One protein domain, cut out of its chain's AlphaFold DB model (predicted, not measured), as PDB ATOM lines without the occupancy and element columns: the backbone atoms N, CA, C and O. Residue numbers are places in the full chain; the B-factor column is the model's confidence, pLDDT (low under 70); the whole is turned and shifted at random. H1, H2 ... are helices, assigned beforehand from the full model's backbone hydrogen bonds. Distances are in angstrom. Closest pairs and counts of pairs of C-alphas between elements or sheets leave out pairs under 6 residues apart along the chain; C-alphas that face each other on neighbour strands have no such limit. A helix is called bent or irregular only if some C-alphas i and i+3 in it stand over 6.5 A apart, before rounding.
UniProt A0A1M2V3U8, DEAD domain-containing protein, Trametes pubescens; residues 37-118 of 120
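AT A GLANCE: This is residues 37 to 118 of the 120 residues of the protein "DEAD domain-containing protein" of Trametes pubescens (UniProt A0A1M2V3U8). Three crossed helices, H1, H2 and H3, pack into one cluster, and a long link leads to a small separate H4; residues 108 to 114 stick out. 82 residues are printed, all helix in class, without a named strand; compact, radius of gyration 12.7 A for the C-alphas, spans 37 by 29 by 22 A.

HOW THE PARTS SIT: H1, residues 40 to 53, touches H2, residues 62 to 73, at a steep tilt of 69 degrees, only just short of about perpendicular, opposite ways; closest C-alphas Ala 47 and Leu 65, 6.7 A. H3, residues 89 to 96, touches H2 at a steep tilt of 50 degrees, the same way; closest C-alphas Val 68 and Leu 90, 5.7 A. H1 touches H3, about perpendicular at 74 degrees; closest C-alphas Met 50 and Gly 93, 6.5 A. H4, residues 112 to 118, is apart from H1, H2 and H3. Every O i to N i+4 pair is within hydrogen-bond range in H1 and H2, 1 of 4 in H3, 1 of 3 in H4; for i+3, 3 of 5 and 2 of 4.

IN THESE COORDINATES: H1, 19.8 A from first to last C-alpha, begins at C-alpha 40 (17.735, 6.534, 63.328). H2 measures 16.2 A, H3 10.9 A, H4 10.4 A, ending at C-alpha 118 (22.835, 14.758, 35.327). H3 is only just irregular: C-alphas 91 and 94 are 6.8 A apart.

THE WHOLE: The printed part has no cut. Links H2 to H3 and H3 to H4 are long. Model pLDDT is under 70 at residues 114, 115 and 118.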
ATOM      1  N   LYS A  37      11.438  -0.022  57.090       95.25
ATOM      2  CA  LYS A  37      11.311   1.196  57.901       95.25
ATOM      3  C   LYS A  37      12.679   1.500  58.489       95.25
ATOM      4  O   LYS A  37      13.218   0.662  59.207       95.25
ATOM      5  N   LEU A  38      13.245   2.653  58.158       96.12
ATOM      6  CA  LEU A  38      14.602   3.012  58.551       96.12
ATOM      7  C   LEU A  38      14.609   3.538  59.990       96.12
ATOM      8  O   LEU A  38      13.877   4.474  60.338       96.12
ATOM      9  N   THR A  39      15.481   2.952  60.808       97.06
ATOM     10  CA  THR A  39      15.795   3.435  62.159       97.06
ATOM     11  C   THR A  39      16.628   4.719  62.110       97.06
ATOM     12  O   THR A  39      17.102   5.135  61.053       97.06
ATOM     13  N   SER A  40      16.845   5.367  63.255       96.31
ATOM     14  CA  SER A  40      17.735   6.534  63.328       96.31
ATOM     15  C   SER A  40      19.169   6.193  62.909       96.31
ATOM     16  O   SER A  40      19.799   6.966  62.192       96.31
ATOM     17  N   ASP A  41      19.666   5.011  63.277       97.69
ATOM     18  CA  ASP A  41      21.010   4.561  62.903       97.69
ATOM     19  C   ASP A  41      21.128   4.303  61.399       97.69
ATOM     20  O   ASP A  41      22.150   4.619  60.789       97.69
ATOM     21  N   ASP A  42      20.073   3.769  60.786       97.12
ATOM     22  CA  ASP A  42      19.989   3.595  59.336       97.12
ATOM     23  C   ASP A  42      20.042   4.939  58.607       97.12
ATOM     24  O   ASP A  42      20.767   5.092  57.624       97.12
ATOM     25  N   VAL A  43      19.316   5.931  59.124       96.88
ATOM     26  CA  VAL A  43      19.306   7.294  58.585       96.88
ATOM     27  C   VAL A  43      20.681   7.957  58.728       96.88
ATOM     28  O   VAL A  43      21.148   8.590  57.783       96.88
ATOM     29  N   ASN A  44      21.375   7.755  59.851       97.19
ATOM     30  CA  ASN A  44      22.734   8.266  60.058       97.19
ATOM     31  C   ASN A  44      23.744   7.624  59.096       97.19
ATOM     32  O   ASN A  44      24.585   8.314  58.516       97.19
ATOM     33  N   LYS A  45      23.645   6.307  58.875       96.94
ATOM     34  CA  LYS A  45      24.475   5.597  57.888       96.94
ATOM     35  C   LYS A  45      24.213   6.104  56.475       96.94
ATOM     36  O   LYS A  45      25.164   6.352  55.739       96.94
ATOM     37  N   LEU A  46      22.944   6.299  56.117       97.00
ATOM     38  CA  LEU A  46      22.552   6.870  54.831       97.00
ATOM     39  C   LEU A  46      23.124   8.284  54.646       97.00
ATOM     40  O   LEU A  46      23.672   8.580  53.588       97.00
ATOM     41  N   ALA A  47      23.061   9.137  55.671       97.81
ATOM     42  CA  ALA A  47      23.635  10.480  55.618       97.81
ATOM     43  C   ALA A  47      25.150  10.449  55.357       97.81
ATOM     44  O   ALA A  47      25.640  11.152  54.470       97.81
ATOM     45  N   ALA A  48      25.877   9.578  56.064       97.56
ATOM     46  CA  ALA A  48      27.310   9.383  55.861       97.56
ATOM     47  C   ALA A  48      27.635   8.868  54.446       97.56
ATOM     48  O   ALA A  48      28.571   9.359  53.811       97.56
ATOM     49  N   GLN A  49      26.845   7.925  53.922       97.25
ATOM     50  CA  GLN A  49      26.988   7.423  52.552       97.25
ATOM     51  C   GLN A  49      26.747   8.522  51.517       97.25
ATOM     52  O   GLN A  49      27.570   8.702  50.628       97.25
ATOM     53  N   MET A  50      25.665   9.293  51.650       97.62
ATOM     54  CA  MET A  50      25.366  10.413  50.752       97.62
ATOM     55  C   MET A  50      26.499  11.436  50.745       97.62
ATOM     56  O   MET A  50      26.964  11.824  49.676       97.62
ATOM     57  N   ARG A  51      26.989  11.830  51.925       97.62
ATOM     58  CA  ARG A  51      28.111  12.765  52.041       97.62
ATOM     59  C   ARG A  51      29.359  12.251  51.327       97.62
ATOM     60  O   ARG A  51      29.958  12.986  50.544       97.62
ATOM     61  N   ALA A  52      29.734  10.996  51.573       97.06
ATOM     62  CA  ALA A  52      30.914  10.390  50.970       97.06
ATOM     63  C   ALA A  52      30.771  10.233  49.446       97.06
ATOM     64  O   ALA A  52      31.659  10.639  48.697       97.06
ATOM     65  N   SER A  53      29.644   9.691  48.974       95.69
ATOM     66  CA  SER A  53      29.388   9.438  47.553       95.69
ATOM     67  C   SER A  53      29.263  10.722  46.736       95.69
ATOM     68  O   SER A  53      29.750  10.771  45.610       95.69
ATOM     69  N   PHE A  54      28.658  11.770  47.300       94.75
ATOM     70  CA  PHE A  54      28.486  13.059  46.622       94.75
ATOM     71  C   PHE A  54      29.613  14.057  46.903       94.75
ATOM     72  O   PHE A  54      29.559  15.180  46.408       94.75
ATOM     73  N   LYS A  55      30.644  13.646  47.659       95.69
ATOM     74  CA  LYS A  55      31.814  14.466  48.015       95.69
ATOM     75  C   LYS A  55      31.417  15.809  48.638       95.69
ATOM     76  O   LYS A  55      31.971  16.849  48.293       95.69
ATOM     77  N   TRP A  56      30.427  15.790  49.527       95.44
ATOM     78  CA  TRP A  56      29.977  16.991  50.224       95.44
ATOM     79  C   TRP A  56      30.844  17.279  51.452       95.44
ATOM     80  O   TRP A  56      31.186  16.381  52.227       95.44
ATOM     81  N   ASP A  57      31.153  18.557  51.667       94.75
ATOM     82  CA  ASP A  57      31.912  19.009  52.838       94.75
ATOM     83  C   ASP A  57      31.091  18.915  54.133       94.75
ATOM     84  O   ASP A  57      31.646  18.741  55.219       94.75
ATOM     85  N   SER A  58      29.764  18.971  54.012       95.12
ATOM     86  CA  SER A  58      28.796  18.851  55.099       95.12
ATOM     87  C   SER A  58      27.858  17.665  54.895       95.12
ATOM     88  O   SER A  58      27.769  17.089  53.808       95.12
ATOM     89  N   ASP A  59      27.113  17.329  55.942       95.56
ATOM     90  CA  ASP A  59      26.058  16.324  55.855       95.56
ATOM     91  C   ASP A  59      24.914  16.790  54.924       95.56
ATOM     92  O   ASP A  59      24.770  17.997  54.666       95.56
ATOM     93  N   PRO A  60      24.105  15.851  54.388       97.38
ATOM     94  CA  PRO A  60      22.915  16.178  53.613       97.38
ATOM     95  C   PRO A  60      21.980  17.112  54.377       97.38
ATOM     96  O   PRO A  60      21.801  16.982  55.584       97.38
ATOM     97  N   LYS A  61      21.303  18.006  53.657       97.62
ATOM     98  CA  LYS A  61      20.242  18.828  54.246       97.62
ATOM     99  C   LYS A  61      19.073  17.938  54.664       97.62
ATOM    100  O   LYS A  61      18.754  16.974  53.963       97.62
ATOM    101  N   ASP A  62      18.358  18.329  55.715       96.94
ATOM    102  CA  ASP A  62      17.239  17.556  56.275       96.94
ATOM    103  C   ASP A  62      16.215  17.121  55.220       96.94
ATOM    104  O   ASP A  62      15.805  15.963  55.186       96.94
ATOM    105  N   PHE A  63      15.842  18.017  54.297       97.75
ATOM    106  CA  PHE A  63      14.876  17.690  53.243       97.75
ATOM    107  C   PHE A  63      15.407  16.653  52.243       97.75
ATOM    108  O   PHE A  63      14.622  15.894  51.683       97.75
ATOM    109  N   GLN A  64      16.723  16.618  51.997       98.25
ATOM    110  CA  GLN A  64      17.331  15.631  51.104       98.25
ATOM    111  C   GLN A  64      17.278  14.258  51.766       98.25
ATOM    112  O   GLN A  64      16.822  13.297  51.153       98.25
ATOM    113  N   LEU A  65      17.671  14.184  53.040       97.81
ATOM    114  CA  LEU A  65      17.675  12.938  53.797       97.81
ATOM    115  C   LEU A  65      16.254  12.402  54.027       97.81
ATOM    116  O   LEU A  65      16.001  11.217  53.816       97.81
ATOM    117  N   ALA A  66      15.306  13.277  54.377       98.00
ATOM    118  CA  ALA A  66      13.900  12.922  54.555       98.00
ATOM    119  C   ALA A  66      13.268  12.388  53.261       98.00
ATOM    120  O   ALA A  66      12.563  11.382  53.291       98.00
ATOM    121  N   ALA A  67      13.556  13.013  52.117       98.25
ATOM    122  CA  ALA A  67      13.027  12.583  50.827       98.25
ATOM    123  C   ALA A  67      13.643  11.271  50.328       98.25
ATOM    124  O   ALA A  67      12.939  10.438  49.759       98.25
ATOM    125  N   VAL A  68      14.941  11.046  50.555       98.00
ATOM    126  CA  VAL A  68      15.565   9.752  50.237       98.00
ATOM    127  C   VAL A  68      14.998   8.658  51.141       98.00
ATOM    128  O   VAL A  68      14.613   7.603  50.641       98.00
ATOM    129  N   LYS A  69      14.852   8.920  52.448       98.00
ATOM    130  CA  LYS A  69      14.190   7.996  53.377       98.00
ATOM    131  C   LYS A  69      12.777   7.646  52.903       98.00
ATOM    132  O   LYS A  69      12.463   6.466  52.802       98.00
ATOM    133  N   ALA A  70      11.960   8.641  52.560       97.75
ATOM    134  CA  ALA A  70      10.591   8.417  52.100       97.75
ATOM    135  C   ALA A  70      10.543   7.480  50.881       97.75
ATOM    136  O   ALA A  70       9.788   6.512  50.875       97.75
ATOM    137  N   GLN A  71      11.436   7.667  49.905       96.75
ATOM    138  CA  GLN A  71      11.534   6.777  48.741       96.75
ATOM    139  C   GLN A  71      11.919   5.331  49.107       96.75
ATOM    140  O   GLN A  71      11.383   4.376  48.531       96.75
ATOM    141  N   LEU A  72      12.828   5.145  50.070       96.50
ATOM    142  CA  LEU A  72      13.226   3.818  50.553       96.50
ATOM    143  C   LEU A  72      12.078   3.108  51.277       96.50
ATOM    144  O   LEU A  72      11.843   1.922  51.034       96.50
ATOM    145  N   GLU A  73      11.329   3.850  52.091       96.19
ATOM    146  CA  GLU A  73      10.162   3.362  52.835       96.19
ATOM    147  C   GLU A  73       8.907   3.209  51.953       96.19
ATOM    148  O   GLU A  73       7.921   2.611  52.377       96.19
ATOM    149  N   GLY A  74       8.952   3.685  50.702       95.44
ATOM    150  CA  GLY A  74       7.820   3.644  49.774       95.44
ATOM    151  C   GLY A  74       6.709   4.631  50.131       95.44
ATOM    152  O   GLY A  74       5.537   4.316  49.947       95.44
ATOM    153  N   VAL A  75       7.083   5.789  50.670       96.44
ATOM    154  CA  VAL A  75       6.196   6.889  51.049       96.44
ATOM    155  C   VAL A  75       6.336   8.025  50.037       96.44
ATOM    156  O   VAL A  75       7.444   8.497  49.773       96.44
ATOM    157  N   ASP A  76       5.208   8.489  49.504       97.62
ATOM    158  CA  ASP A  76       5.170   9.649  48.615       97.62
ATOM    159  C   ASP A  76       5.449  10.942  49.391       97.62
ATOM    160  O   ASP A  76       4.953  11.149  50.501       97.62
ATOM    161  N   MET A  77       6.237  11.840  48.798       97.50
ATOM    162  CA  MET A  77       6.625  13.106  49.417       97.50
ATOM    163  C   MET A  77       6.660  14.239  48.391       97.50
ATOM    164  O   MET A  77       7.186  14.081  47.291       97.50
ATOM    165  N   ILE A  78       6.164  15.412  48.790       97.81
ATOM    166  CA  ILE A  78       6.346  16.669  48.057       97.81
ATOM    167  C   ILE A  78       7.462  17.458  48.738       97.81
ATOM    168  O   ILE A  78       7.396  17.734  49.933       97.81
ATOM    169  N   VAL A  79       8.480  17.843  47.967       97.50
ATOM    170  CA  VAL A  79       9.613  18.631  48.460       97.50
ATOM    171  C   VAL A  79       9.584  20.018  47.838       97.50
ATOM    172  O   VAL A  79       9.709  20.170  46.623       97.50
ATOM    173  N   GLN A  80       9.494  21.042  48.683       97.31
ATOM    174  CA  GLN A  80       9.644  22.435  48.282       97.31
ATOM    175  C   GLN A  80      11.021  22.946  48.714       97.31
ATOM    176  O   GLN A  80      11.303  23.086  49.900       97.31
ATOM    177  N   ALA A  81      11.887  23.235  47.742       95.94
ATOM    178  CA  ALA A  81      13.211  23.802  47.989       95.94
ATOM    179  C   ALA A  81      13.659  24.685  46.807       95.94
ATOM    180  O   ALA A  81      13.347  24.356  45.652       95.94
ATOM    181  N   PRO A  82      14.419  25.771  47.057       95.75
ATOM    182  CA  PRO A  82      14.840  26.702  46.010       95.75
ATOM    183  C   PRO A  82      15.716  26.030  44.944       95.75
ATOM    184  O   PRO A  82      16.217  24.913  45.115       95.75
ATOM    185  N   THR A  83      15.879  26.675  43.791       92.50
ATOM    186  CA  THR A  83      16.859  26.250  42.776       92.50
ATOM    187  C   THR A  83      18.274  26.239  43.367       92.50
ATOM    188  O   THR A  83      18.546  26.899  44.366       92.50
ATOM    189  N   GLY A  84      19.155  25.385  42.833       91.12
ATOM    190  CA  GLY A  84      20.510  25.201  43.374       91.12
ATOM    191  C   GLY A  84      20.585  24.527  44.753       91.12
ATOM    192  O   GLY A  84      21.673  24.291  45.262       91.12
ATOM    193  N   SER A  85      19.459  24.153  45.376       94.44
ATOM    194  CA  SER A  85      19.473  23.553  46.718       94.44
ATOM    195  C   SER A  85      20.003  22.116  46.772       94.44
ATOM    196  O   SER A  85      20.213  21.616  47.880       94.44
ATOM    197  N   GLY A  86      20.216  21.477  45.615       93.56
ATOM    198  CA  GLY A  86      20.643  20.081  45.496       93.56
ATOM    199  C   GLY A  86      19.488  19.078  45.395       93.56
ATOM    200  O   GLY A  86      19.619  17.958  45.881       93.56
ATOM    201  N   LYS A  87      18.349  19.460  44.795       95.12
ATOM    202  CA  LYS A  87      17.180  18.568  44.614       95.12
ATOM    203  C   LYS A  87      17.488  17.314  43.787       95.12
ATOM    204  O   LYS A  87      16.889  16.276  44.029       95.12
ATOM    205  N   THR A  88      18.437  17.382  42.858       92.50
ATOM    206  CA  THR A  88      18.840  16.238  42.023       92.50
ATOM    207  C   THR A  88      19.363  15.062  42.853       92.50
ATOM    208  O   THR A  88      19.130  13.907  42.509       92.50
ATOM    209  N   ALA A  89      19.977  15.330  44.013       94.25
ATOM    210  CA  ALA A  89      20.468  14.285  44.911       94.25
ATOM    211  C   ALA A  89      19.356  13.354  45.434       94.25
ATOM    212  O   ALA A  89      19.646  12.241  45.861       94.25
ATOM    213  N   LEU A  90      18.086  13.776  45.376       96.19
ATOM    214  CA  LEU A  90      16.945  12.948  45.772       96.19
ATOM    215  C   LEU A  90      16.740  11.767  44.818       96.19
ATOM    216  O   LEU A  90      16.283  10.727  45.274       96.19
ATOM    217  N   ALA A  91      17.084  11.904  43.534       94.25
ATOM    218  CA  ALA A  91      16.972  10.818  42.561       94.25
ATOM    219  C   ALA A  91      18.112   9.797  42.710       94.25
ATOM    220  O   ALA A  91      17.896   8.595  42.577       94.25
ATOM    221  N   ALA A  92      19.321  10.268  43.031       93.81
ATOM    222  CA  ALA A  92      20.499   9.418  43.195       93.81
ATOM    223  C   ALA A  92      20.564   8.737  44.574       93.81
ATOM    224  O   ALA A  92      20.991   7.589  44.681       93.81
ATOM    225  N   GLY A  93      20.126   9.424  45.633       96.12
ATOM    226  CA  GLY A  93      20.254   8.973  47.021       96.12
ATOM    227  C   GLY A  93      19.742   7.551  47.303       96.12
ATOM    228  O   GLY A  93      20.462   6.793  47.954       96.12
ATOM    229  N   PRO A  94      18.566   7.124  46.796       96.31
ATOM    230  CA  PRO A  94      18.059   5.774  47.040       96.31
ATOM    231  C   PRO A  94      18.971   4.658  46.517       96.31
ATOM    232  O   PRO A  94      18.905   3.544  47.031       96.31
ATOM    233  N   HIS A  95      19.825   4.925  45.526       95.62
ATOM    234  CA  HIS A  95      20.747   3.928  44.970       95.62
ATOM    235  C   HIS A  95      21.948   3.636  45.874       95.62
ATOM    236  O   HIS A  95      22.632   2.640  45.661       95.62
ATOM    237  N   LEU A  96      22.185   4.459  46.900       95.19
ATOM    238  CA  LEU A  96      23.225   4.214  47.901       95.19
ATOM    239  C   LEU A  96      22.791   3.183  48.958       95.19
ATOM    240  O   LEU A  96      23.627   2.661  49.692       95.19
ATOM    241  N   TRP A  97      21.490   2.880  49.041       94.75
ATOM    242  CA  TRP A  97      20.942   1.977  50.048       94.75
ATOM    243  C   TRP A  97      21.168   0.496  49.689       94.75
ATOM    244  O   TRP A  97      20.822   0.086  48.574       94.75
ATOM    245  N   PRO A  98      21.655  -0.344  50.626       90.62
ATOM    246  CA  PRO A  98      21.814  -1.780  50.390       90.62
ATOM    247  C   PRO A  98      20.499  -2.459  49.981       90.62
ATOM    248  O   PRO A  98      19.456  -2.262  50.610       90.62
ATOM    249  N   GLY A  99      20.535  -3.287  48.936       87.81
ATOM    250  CA  GLY A  99      19.348  -3.954  48.385       87.81
ATOM    251  C   GLY A  99      18.625  -3.170  47.281       87.81
ATOM    252  O   GLY A  99      17.566  -3.606  46.806       87.81
ATOM    253  N   ASN A 100      19.167  -2.024  46.855       92.19
ATOM    254  CA  ASN A 100      18.672  -1.252  45.712       92.19
ATOM    255  C   ASN A 100      19.541  -1.385  44.447       92.19
ATOM    256  O   ASN A 100      19.258  -0.722  43.454       92.19
ATOM    257  N   GLU A 101      20.525  -2.284  44.417       90.25
ATOM    258  CA  GLU A 101      21.493  -2.440  43.314       90.25
ATOM    259  C   GLU A 101      20.826  -2.811  41.979       90.25
ATOM    260  O   GLU A 101      21.350  -2.526  40.907       90.25
ATOM    261  N   LYS A 102      19.654  -3.456  42.038       89.25
ATOM    262  CA  LYS A 102      18.856  -3.859  40.866       89.25
ATOM    263  C   LYS A 102      17.626  -2.980  40.634       89.25
ATOM    264  O   LYS A 102      16.754  -3.346  39.848       89.25
ATOM    265  N   LYS A 103      17.508  -1.860  41.349       90.62
ATOM    266  CA  LYS A 103      16.399  -0.913  41.201       90.62
ATOM    267  C   LYS A 103      16.863   0.280  40.376       90.62
ATOM    268  O   LYS A 103      18.001   0.719  40.496       90.62
ATOM    269  N   PHE A 104      15.962   0.816  39.566       92.31
ATOM    270  CA  PHE A 104      16.180   2.030  38.786       92.31
ATOM    271  C   PHE A 104      15.192   3.112  39.234       92.31
ATOM    272  O   PHE A 104      14.069   2.801  39.639       92.31
ATOM    273  N   THR A 105      15.617   4.370  39.159       93.25
ATOM    274  CA  THR A 105      14.765   5.539  39.405       93.25
ATOM    275  C   THR A 105      14.356   6.135  38.068       93.25
ATOM    276  O   THR A 105      15.202   6.375  37.210       93.25
ATOM    277  N   LEU A 106      13.058   6.380  37.887       93.19
ATOM    278  CA  LEU A 106      12.554   7.155  36.757       93.19
ATOM    279  C   LEU A 106      12.439   8.614  37.188       93.19
ATOM    280  O   LEU A 106      11.500   8.993  37.886       93.19
ATOM    281  N   MET A 107      13.410   9.423  36.782       90.50
ATOM    282  CA  MET A 107      13.357  10.867  36.952       90.50
ATOM    283  C   MET A 107      12.734  11.488  35.702       90.50
ATOM    284  O   MET A 107      13.269  11.350  34.610       90.50
ATOM    285  N   VAL A 108      11.597  12.163  35.864       90.19
ATOM    286  CA  VAL A 108      10.918  12.858  34.764       90.19
ATOM    287  C   VAL A 108      11.257  14.342  34.851       90.19
ATOM    288  O   VAL A 108      10.866  15.011  35.807       90.19
ATOM    289  N   CYS A 109      11.986  14.854  33.860       86.44
ATOM    290  CA  CYS A 109      12.340  16.265  33.746       86.44
ATOM    291  C   CYS A 109      11.724  16.854  32.465       86.44
ATOM    292  O   CYS A 109      11.812  16.234  31.411       86.44
ATOM    293  N   PRO A 110      11.105  18.045  32.508       83.75
ATOM    294  CA  PRO A 110      10.556  18.670  31.304       83.75
ATOM    295  C   PRO A 110      11.620  19.299  30.384       83.75
ATOM    296  O   PRO A 110      11.290  19.674  29.262       83.75
ATOM    297  N   LEU A 111      12.870  19.459  30.840       82.88
ATOM    298  CA  LEU A 111      13.943  20.119  30.087       82.88
ATOM    299  C   LEU A 111      15.055  19.123  29.741       82.88
ATOM    300  O   LEU A 111      15.773  18.679  30.635       82.88
ATOM    301  N   LEU A 112      15.242  18.848  28.446       73.88
ATOM    302  CA  LEU A 112      16.288  17.943  27.939       73.88
ATOM    303  C   LEU A 112      17.704  18.398  28.325       73.88
ATOM    304  O   LEU A 112      18.553  17.579  28.649       73.88
ATOM    305  N   SER A 113      17.944  19.711  28.371       73.44
ATOM    306  CA  SER A 113      19.244  20.279  28.749       73.44
ATOM    307  C   SER A 113      19.660  19.957  30.188       73.44
ATOM    308  O   SER A 113      20.844  19.990  30.497       73.44
ATOM    309  N   LEU A 114      18.703  19.652  31.073       68.38
ATOM    310  CA  LEU A 114      18.998  19.225  32.441       68.38
ATOM    311  C   LEU A 114      19.350  17.735  32.526       68.38
ATOM    312  O   LEU A 114      20.000  17.340  33.483       68.38
ATOM    313  N   GLU A 115      18.941  16.906  31.561       66.00
ATOM    314  CA  GLU A 115      19.288  15.478  31.558       66.00
ATOM    315  C   GLU A 115      20.780  15.277  31.267       66.00
ATOM    316  O   GLU A 115      21.433  14.480  31.936       66.00
ATOM    317  N   GLU A 116      21.341  16.051  30.332       70.38
ATOM    318  CA  GLU A 116      22.766  16.002  29.979       70.38
ATOM    319  C   GLU A 116      23.676  16.373  31.164       70.38
ATOM    320  O   GLU A 116      24.701  15.730  31.379       70.38
ATOM    321  N   GLU A 117      23.274  17.352  31.982       71.00
ATOM    322  CA  GLU A 117      24.005  17.767  33.191       71.00
ATOM    323  C   GLU A 117      24.006  16.682  34.286       71.00
ATOM    324  O   GLU A 117      24.895  16.649  35.131       71.00
ATOM    325  N   MET A 118      23.025  15.772  34.279       66.88
ATOM    326  CA  MET A 118      22.835  14.758  35.327       66.88
ATOM    327  C   MET A 118      23.529  13.418  35.046       66.88
ATOM    328  O   MET A 118      23.624  12.596  35.957       66.88
TER     329      MET A 118